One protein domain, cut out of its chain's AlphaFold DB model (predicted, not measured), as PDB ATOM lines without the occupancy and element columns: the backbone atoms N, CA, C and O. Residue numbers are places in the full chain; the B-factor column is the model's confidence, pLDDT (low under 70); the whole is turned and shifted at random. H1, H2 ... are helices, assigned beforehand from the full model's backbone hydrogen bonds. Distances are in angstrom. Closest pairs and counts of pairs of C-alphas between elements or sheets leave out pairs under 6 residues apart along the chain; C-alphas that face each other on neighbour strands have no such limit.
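This is residues 91 to 152 of the 158 residues of an uncharacterized protein of Gammaproteobacteria bacterium (UniProt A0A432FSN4). There is little regular structure: one long helix, H2, and one short helix, H1, sit on opposite sides of a chain of loops. After H2 the loop chain runs back between the two helices, then turns round near residues 138 to 141 and passes H1 towards the last printed residue. The printed part has 62 residues, with two named helices in the order H1, H2 and no named strand; the class is all helix, though only 24 residues are in named elements. It is compact, with a radius of gyration of the C-alphas of 11.9 A, and spans 32 by 27 by 19 A.

H2, residues 110 to 126, measures 24.1 A from C-alpha 110 at (-31.175, -11.280, -21.181) to C-alpha 126 at (-46.386, 6.555, -26.703). H1, residues 91 to 97, begins with C-alpha 91 at (-55.257, -9.724, -26.262) and is 9.9 A long.

H2 and H1 are apart. Residues 101 to 102 pair with residues 134 to 135, antiparallel. In H1 and H2 every O i to N i+4 pair is within hydrogen-bond range.

The C-alphas of Glu 140 and Gly 152, the two farthest apart, are 33.3 A apart. The printed part has no cut. The link from H1 to H2, 12 residues, is long. Residues 148 to 152 have pLDDT under 70.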
ATOM      1  N   GLY A  91     -56.567  -9.353 -25.718       81.88
ATOM      2  CA  GLY A  91     -55.257  -9.724 -26.262       81.88
ATOM      3  C   GLY A  91     -54.594 -10.903 -25.554       81.88
ATOM      4  O   GLY A  91     -54.003 -11.748 -26.221       81.88
ATOM      5  N   LYS A  92     -54.767 -11.009 -24.230       84.94
ATOM      6  CA  LYS A  92     -54.260 -12.120 -23.417       84.94
ATOM      7  C   LYS A  92     -54.794 -13.468 -23.895       84.94
ATOM      8  O   LYS A  92     -54.012 -14.365 -24.188       84.94
ATOM      9  N   THR A  93     -56.113 -13.597 -24.039       84.56
ATOM     10  CA  THR A  93     -56.723 -14.861 -24.476       84.56
ATOM     11  C   THR A  93     -56.269 -15.241 -25.880       84.56
ATOM     12  O   THR A  93     -56.019 -16.411 -26.144       84.56
ATOM     13  N   VAL A  94     -56.116 -14.262 -26.780       85.31
ATOM     14  CA  VAL A  94     -55.588 -14.506 -28.132       85.31
ATOM     15  C   VAL A  94     -54.142 -14.997 -28.081       85.31
ATOM     16  O   VAL A  94     -53.822 -15.982 -28.740       85.31
ATOM     17  N   ALA A  95     -53.287 -14.360 -27.279       87.44
ATOM     18  CA  ALA A  95     -51.895 -14.772 -27.117       87.44
ATOM     19  C   ALA A  95     -51.782 -16.194 -26.548       87.44
ATOM     20  O   ALA A  95     -51.037 -17.006 -27.088       87.44
ATOM     21  N   GLU A  96     -52.567 -16.524 -25.523       87.62
ATOM     22  CA  GLU A  96     -52.587 -17.862 -24.921       87.62
ATOM     23  C   GLU A  96     -53.112 -18.931 -25.897       87.62
ATOM     24  O   GLU A  96     -52.531 -20.012 -25.988       87.62
ATOM     25  N   MET A  97     -54.150 -18.628 -26.690       86.44
ATOM     26  CA  MET A  97     -54.665 -19.541 -27.727       86.44
ATOM     27  C   MET A  97     -53.654 -19.813 -28.848       86.44
ATOM     28  O   MET A  97     -53.666 -20.900 -29.418       86.44
ATOM     29  N   LEU A  98     -52.784 -18.849 -29.157       87.94
ATOM     30  CA  LEU A  98     -51.681 -19.016 -30.111       87.94
ATOM     31  C   LEU A  98     -50.451 -19.696 -29.482       87.94
ATOM     32  O   LEU A  98     -49.415 -19.832 -30.125       87.94
ATOM     33  N   GLY A  99     -50.545 -20.140 -28.224       88.31
ATOM     34  CA  GLY A  99     -49.450 -20.803 -27.520       88.31
ATOM     35  C   GLY A  99     -48.371 -19.848 -27.010       88.31
ATOM     36  O   GLY A  99     -47.266 -20.297 -26.698       88.31
ATOM     37  N   GLY A 100     -48.678 -18.553 -26.922       90.19
ATOM     38  CA  GLY A 100     -47.810 -17.542 -26.340       90.19
ATOM     39  C   GLY A 100     -47.607 -17.772 -24.845       90.19
ATOM     40  O   GLY A 100     -48.560 -17.919 -24.080       90.19
ATOM     41  N   ARG A 101     -46.346 -17.770 -24.416       91.31
ATOM     42  CA  ARG A 101     -45.951 -17.815 -23.009       91.31
ATOM     43  C   ARG A 101     -45.754 -16.395 -22.495       91.31
ATOM     44  O   ARG A 101     -45.019 -15.621 -23.102       91.31
ATOM     45  N   LEU A 102     -46.372 -16.066 -21.362       91.00
ATOM     46  CA  LEU A 102     -46.159 -14.781 -20.699       91.00
ATOM     47  C   LEU A 102     -44.684 -14.636 -20.288       91.00
ATOM     48  O   LEU A 102     -44.099 -15.547 -19.692       91.00
ATOM     49  N   VAL A 103     -44.089 -13.487 -20.600       91.19
ATOM     50  CA  VAL A 103     -42.742 -13.132 -20.144       91.19
ATOM     51  C   VAL A 103     -42.843 -12.597 -18.719       91.19
ATOM     52  O   VAL A 103     -43.587 -11.658 -18.448       91.19
ATOM     53  N   SER A 104     -42.108 -13.204 -17.787       85.62
ATOM     54  CA  SER A 104     -42.073 -12.758 -16.390       85.62
ATOM     55  C   SER A 104     -41.450 -11.366 -16.275       85.62
ATOM     56  O   SER A 104     -40.461 -11.119 -16.956       85.62
ATOM     57  N   GLY A 105     -41.918 -10.517 -15.351       81.19
ATOM     58  CA  GLY A 105     -41.376  -9.160 -15.151       81.19
ATOM     59  C   GLY A 105     -39.887  -9.088 -14.772       81.19
ATOM     60  O   GLY A 105     -39.242  -8.073 -15.009       81.19
ATOM     61  N   ASN A 106     -39.307 -10.173 -14.248       83.19
ATOM     62  CA  ASN A 106     -37.865 -10.292 -14.014       83.19
ATOM     63  C   ASN A 106     -37.313 -11.562 -14.688       83.19
ATOM     64  O   ASN A 106     -37.056 -12.568 -14.016       83.19
ATOM     65  N   PRO A 107     -37.193 -11.565 -16.026       83.56
ATOM     66  CA  PRO A 107     -36.797 -12.753 -16.755       83.56
ATOM     67  C   PRO A 107     -35.301 -13.018 -16.569       83.56
ATOM     68  O   PRO A 107     -34.468 -12.112 -16.610       83.56
ATOM     69  N   ARG A 108     -34.943 -14.296 -16.402       86.00
ATOM     70  CA  ARG A 108     -33.534 -14.725 -16.303       86.00
ATOM     71  C   ARG A 108     -32.795 -14.593 -17.638       86.00
ATOM     72  O   ARG A 108     -31.575 -14.466 -17.654       86.00
ATOM     73  N   ASN A 109     -33.530 -14.646 -18.749       92.06
ATOM     74  CA  ASN A 109     -32.976 -14.534 -20.090       92.06
ATOM     75  C   ASN A 109     -32.720 -13.052 -20.444       92.06
ATOM     76  O   ASN A 109     -33.665 -12.256 -20.438       92.06
ATOM     77  N   PRO A 110     -31.483 -12.660 -20.809       92.81
ATOM     78  CA  PRO A 110     -31.175 -11.280 -21.181       92.81
ATOM     79  C   PRO A 110     -31.965 -10.776 -22.401       92.81
ATOM     80  O   PRO A 110     -32.243  -9.581 -22.484       92.81
ATOM     81  N   LEU A 111     -32.363 -11.658 -23.328       93.06
ATOM     82  CA  LEU A 111     -33.169 -11.280 -24.496       93.06
ATOM     83  C   LEU A 111     -34.606 -10.921 -24.108       93.06
ATOM     84  O   LEU A 111     -35.137  -9.927 -24.595       93.06
ATOM     85  N   GLU A 112     -35.208 -11.679 -23.192       93.75
ATOM     86  CA  GLU A 112     -36.538 -11.373 -22.654       93.75
ATOM     87  C   GLU A 112     -36.525 -10.067 -21.855       93.75
ATOM     88  O   GLU A 112     -37.433  -9.251 -21.988       93.75
ATOM     89  N   ARG A 113     -35.459  -9.818 -21.084       93.56
ATOM     90  CA  ARG A 113     -35.295  -8.550 -20.362       93.56
ATOM     91  C   ARG A 113     -35.182  -7.375 -21.326       93.56
ATOM     92  O   ARG A 113     -35.824  -6.350 -21.129       93.56
ATOM     93  N   ARG A 114     -34.394  -7.528 -22.394       94.38
ATOM     94  CA  ARG A 114     -34.285  -6.511 -23.446       94.38
ATOM     95  C   ARG A 114     -35.633  -6.262 -24.121       94.38
ATOM     96  O   ARG A 114     -35.958  -5.107 -24.369       94.38
ATOM     97  N   LEU A 115     -36.402  -7.314 -24.403       94.06
ATOM     98  CA  LEU A 115     -37.739  -7.197 -24.982       94.06
ATOM     99  C   LEU A 115     -38.668  -6.376 -24.080       94.06
ATOM    100  O   LEU A 115     -39.270  -5.423 -24.568       94.06
ATOM    101  N   LEU A 116     -38.743  -6.700 -22.783       94.44
ATOM    102  CA  LEU A 116     -39.557  -5.944 -21.825       94.44
ATOM    103  C   LEU A 116     -39.140  -4.475 -21.760       94.44
ATOM    104  O   LEU A 116     -39.993  -3.609 -21.908       94.44
ATOM    105  N   ASN A 117     -37.838  -4.200 -21.644       94.69
ATOM    106  CA  ASN A 117     -37.329  -2.829 -21.592       94.69
ATOM    107  C   ASN A 117     -37.695  -2.031 -22.856       94.69
ATOM    108  O   ASN A 117     -38.068  -0.868 -22.767       94.69
ATOM    109  N   ILE A 118     -37.593  -2.643 -24.044       95.31
ATOM    110  CA  ILE A 118     -37.963  -1.983 -25.306       95.31
ATOM    111  C   ILE A 118     -39.465  -1.688 -25.336       95.31
ATOM    112  O   ILE A 118     -39.864  -0.593 -25.725       95.31
ATOM    113  N   VAL A 119     -40.302  -2.651 -24.944       93.94
ATOM    114  CA  VAL A 119     -41.761  -2.471 -24.921       93.94
ATOM    115  C   VAL A 119     -42.167  -1.389 -23.918       93.94
ATOM    116  O   VAL A 119     -43.035  -0.575 -24.231       93.94
ATOM    117  N   GLU A 120     -41.531  -1.350 -22.750       93.88
ATOM    118  CA  GLU A 120     -41.747  -0.328 -21.725       93.88
ATOM    119  C   GLU A 120     -41.376   1.068 -22.237       93.88
ATOM    120  O   GLU A 120     -42.199   1.978 -22.163       93.88
ATOM    121  N   GLU A 121     -40.200   1.227 -22.851       95.94
ATOM    122  CA  GLU A 121     -39.766   2.512 -23.410       95.94
ATOM    123  C   GLU A 121     -40.708   2.989 -24.528       95.94
ATOM    124  O   GLU A 121     -41.075   4.162 -24.582       95.94
ATOM    125  N   ILE A 122     -41.175   2.077 -25.391       93.69
ATOM    126  CA  ILE A 122     -42.162   2.397 -26.431       93.69
ATOM    127  C   ILE A 122     -43.494   2.828 -25.805       93.69
ATOM    128  O   ILE A 122     -44.107   3.779 -26.293       93.69
ATOM    129  N   ALA A 123     -43.954   2.163 -24.742       91.62
ATOM    130  CA  ALA A 123     -45.202   2.507 -24.063       91.62
ATOM    131  C   ALA A 123     -45.117   3.880 -23.378       91.62
ATOM    132  O   ALA A 123     -46.016   4.706 -23.551       91.62
ATOM    133  N   ILE A 124     -44.003   4.163 -22.692       92.19
ATOM    134  CA  ILE A 124     -43.719   5.465 -22.074       92.19
ATOM    135  C   ILE A 124     -43.696   6.561 -23.143       92.19
ATOM    136  O   ILE A 124     -44.410   7.557 -23.017       92.19
ATOM    137  N   ALA A 125     -42.942   6.356 -24.226       94.50
ATOM    138  CA  ALA A 125     -42.853   7.307 -25.331       94.50
ATOM    139  C   ALA A 125     -44.204   7.529 -26.036       94.50
ATOM    140  O   ALA A 125     -44.480   8.626 -26.518       94.50
ATOM    141  N   SER A 126     -45.057   6.501 -26.079       91.12
ATOM    142  CA  SER A 126     -46.386   6.555 -26.703       91.12
ATOM    143  C   SER A 126     -47.492   7.036 -25.754       91.12
ATOM    144  O   SER A 126     -48.632   7.194 -26.189       91.12
ATOM    145  N   GLY A 127     -47.193   7.247 -24.466       89.81
ATOM    146  CA  GLY A 127     -48.181   7.619 -23.450       89.81
ATOM    147  C   GLY A 127     -49.250   6.548 -23.198       89.81
ATOM    148  O   GLY A 127     -50.369   6.876 -22.802       89.81
ATOM    149  N   THR A 128     -48.940   5.273 -23.452       87.81
ATOM    150  CA  THR A 128     -49.857   4.144 -23.249       87.81
ATOM    151  C   THR A 128     -49.450   3.316 -22.024       87.81
ATOM    152  O   THR A 128     -48.275   3.278 -21.663       87.81
ATOM    153  N   PRO A 129     -50.393   2.628 -21.350       87.94
ATOM    154  CA  PRO A 129     -50.040   1.662 -20.311       87.94
ATOM    155  C   PRO A 129     -49.122   0.565 -20.866       87.94
ATOM    156  O   PRO A 129     -49.344   0.097 -21.985       87.94
ATOM    157  N   VAL A 130     -48.137   0.129 -20.073       89.00
ATOM    158  CA  VAL A 130     -47.225  -0.961 -20.453       89.00
ATOM    159  C   VAL A 130     -48.038  -2.249 -20.654       89.00
ATOM    160  O   VAL A 130     -48.699  -2.703 -19.714       89.00
ATOM    161  N   PRO A 131     -48.051  -2.838 -21.864       88.88
ATOM    162  CA  PRO A 131     -48.831  -4.037 -22.139       88.88
ATOM    163  C   PRO A 131     -48.147  -5.296 -21.592       88.88
ATOM    164  O   PRO A 131     -46.926  -5.359 -21.456       88.88
ATOM    165  N   GLN A 132     -48.936  -6.343 -21.347       89.19
ATOM    166  CA  GLN A 132     -48.398  -7.683 -21.100       89.19
ATOM    167  C   GLN A 132     -47.700  -8.212 -22.364       89.19
ATOM    168  O   GLN A 132     -48.227  -8.082 -23.470       89.19
ATOM    169  N   VAL A 133     -46.531  -8.835 -22.196       92.31
ATOM    170  CA  VAL A 133     -45.702  -9.340 -23.301       92.31
ATOM    171  C   VAL A 133     -45.691 -10.864 -23.298       92.31
ATOM    172  O   VAL A 133     -45.394 -11.494 -22.284       92.31
ATOM    173  N   TYR A 134     -45.978 -11.452 -24.457       92.44
ATOM    174  CA  TYR A 134     -45.987 -12.897 -24.672       92.44
ATOM    175  C   TYR A 134     -44.974 -13.271 -25.755       92.44
ATOM    176  O   TYR A 134     -44.815 -12.542 -26.733       92.44
ATOM    177  N   VAL A 135     -44.317 -14.420 -25.597       92.25
ATOM    178  CA  VAL A 135     -43.387 -14.988 -26.583       92.25
ATOM    179  C   VAL A 135     -43.938 -16.313 -27.096       92.25
ATOM    180  O   VAL A 135     -44.312 -17.186 -26.315       92.25
ATOM    181  N   MET A 136     -43.989 -16.462 -28.418       91.19
ATOM    182  CA  MET A 136     -44.390 -17.699 -29.089       91.19
ATOM    183  C   MET A 136     -43.133 -18.499 -29.437       91.19
ATOM    184  O   MET A 136     -42.491 -18.250 -30.448       91.19
ATOM    185  N   GLU A 137     -42.751 -19.449 -28.583       86.12
ATOM    186  CA  GLU A 137     -41.515 -20.238 -28.764       86.12
ATOM    187  C   GLU A 137     -41.608 -21.283 -29.884       86.12
ATOM    188  O   GLU A 137     -40.593 -21.780 -30.357       86.12
ATOM    189  N   ARG A 138     -42.833 -21.643 -30.275       84.94
ATOM    190  CA  ARG A 138     -43.133 -22.715 -31.237       84.94
ATOM    191  C   ARG A 138     -43.544 -22.193 -32.615       84.94
ATOM    192  O   ARG A 138     -44.038 -22.963 -33.429       84.94
ATOM    193  N   GLU A 139     -43.375 -20.899 -32.852       87.75
ATOM    194  CA  GLU A 139     -43.671 -20.276 -34.138       87.75
ATOM    195  C   GLU A 139     -42.430 -20.363 -35.039       87.75
ATOM    196  O   GLU A 139     -41.366 -19.861 -34.681       87.75
ATOM    197  N   GLU A 140     -42.549 -21.008 -36.202       85.75
ATOM    198  CA  GLU A 140     -41.429 -21.164 -37.147       85.75
ATOM    199  C   GLU A 140     -41.095 -19.855 -37.890       85.75
ATOM    200  O   GLU A 140     -39.980 -19.678 -38.384       85.75
ATOM    201  N   GLY A 141     -42.056 -18.928 -37.973       88.50
ATOM    202  CA  GLY A 141     -41.925 -17.637 -38.648       88.50
ATOM    203  C   GLY A 141     -41.619 -16.458 -37.715       88.50
ATOM    204  O   GLY A 141     -41.882 -16.483 -36.515       88.50
ATOM    205  N   ILE A 142     -41.111 -15.361 -38.288       88.75
ATOM    206  CA  ILE A 142     -40.953 -14.088 -37.568       88.75
ATOM    207  C   ILE A 142     -42.298 -13.360 -37.580       88.75
ATOM    208  O   ILE A 142     -42.624 -12.662 -38.539       88.75
ATOM    209  N   ASN A 143     -43.065 -13.526 -36.504       89.88
ATOM    210  CA  ASN A 143     -44.382 -12.922 -36.340       89.88
ATOM    211  C   ASN A 143     -44.473 -12.120 -35.036       89.88
ATOM    212  O   ASN A 143     -43.956 -12.519 -33.994       89.88
ATOM    213  N   ALA A 144     -45.171 -10.987 -35.095       90.25
ATOM    214  CA  ALA A 144     -45.529 -10.185 -33.934       90.25
ATOM    215  C   ALA A 144     -46.888  -9.523 -34.177       90.25
ATOM    216  O   ALA A 144     -47.172  -9.048 -35.276       90.25
ATOM    217  N   PHE A 145     -47.726  -9.469 -33.147       89.00
ATOM    218  CA  PHE A 145     -48.977  -8.723 -33.177       89.00
ATOM    219  C   PHE A 145     -49.177  -8.001 -31.847       89.00
ATOM    220  O   PHE A 145     -48.690  -8.439 -30.806       89.00
ATOM    221  N   ALA A 146     -49.919  -6.900 -31.888       87.81
ATOM    222  CA  ALA A 146     -50.347  -6.171 -30.706       87.81
ATOM    223  C   ALA A 146     -51.875  -6.154 -30.674       87.81
ATOM    224  O   ALA A 146     -52.527  -5.850 -31.674       87.81
ATOM    225  N   ALA A 147     -52.444  -6.489 -29.522       82.94
ATOM    226  CA  ALA A 147     -53.877  -6.439 -29.293       82.94
ATOM    227  C   ALA A 147     -54.165  -5.418 -28.192       82.94
ATOM    228  O   ALA A 147     -53.485  -5.389 -27.168       82.94
ATOM    229  N   ALA A 148     -55.171  -4.571 -28.407       69.44
ATOM    230  CA  ALA A 148     -55.565  -3.584 -27.414       69.44
ATOM    231  C   ALA A 148     -56.075  -4.288 -26.147       69.44
ATOM    232  O   ALA A 148     -56.972  -5.134 -26.207       69.44
ATOM    233  N   ALA A 149     -55.512  -3.925 -24.995       60.94
ATOM    234  CA  ALA A 149     -56.055  -4.325 -23.708       60.94
ATOM    235  C   ALA A 149     -57.360  -3.561 -23.456       60.94
ATOM    236  O   ALA A 149     -57.479  -2.369 -23.758       60.94
ATOM    237  N   ARG A 150     -58.362  -4.242 -22.894       56.50
ATOM    238  CA  ARG A 150     -59.588  -3.574 -22.456       56.50
ATOM    239  C   ARG A 150     -59.209  -2.588 -21.346       56.50
ATOM    240  O   ARG A 150     -58.530  -2.976 -20.399       56.50
ATOM    241  N   HIS A 151     -59.646  -1.332 -21.455       42.72
ATOM    242  CA  HIS A 151     -59.504  -0.327 -20.393       42.72
ATOM    243  C   HIS A 151     -60.014  -0.926 -19.066       42.72
ATOM    244  O   HIS A 151     -61.212  -1.175 -18.928       42.72
ATOM    245  N   GLY A 152     -59.106  -1.246 -18.140       48.78
ATOM    246  CA  GLY A 152     -59.445  -1.884 -16.863       48.78
ATOM    247  C   GLY A 152     -58.394  -2.843 -16.304       48.78
ATOM    248  O   GLY A 152     -58.368  -3.037 -15.095       48.78
TER     249      GLY A 152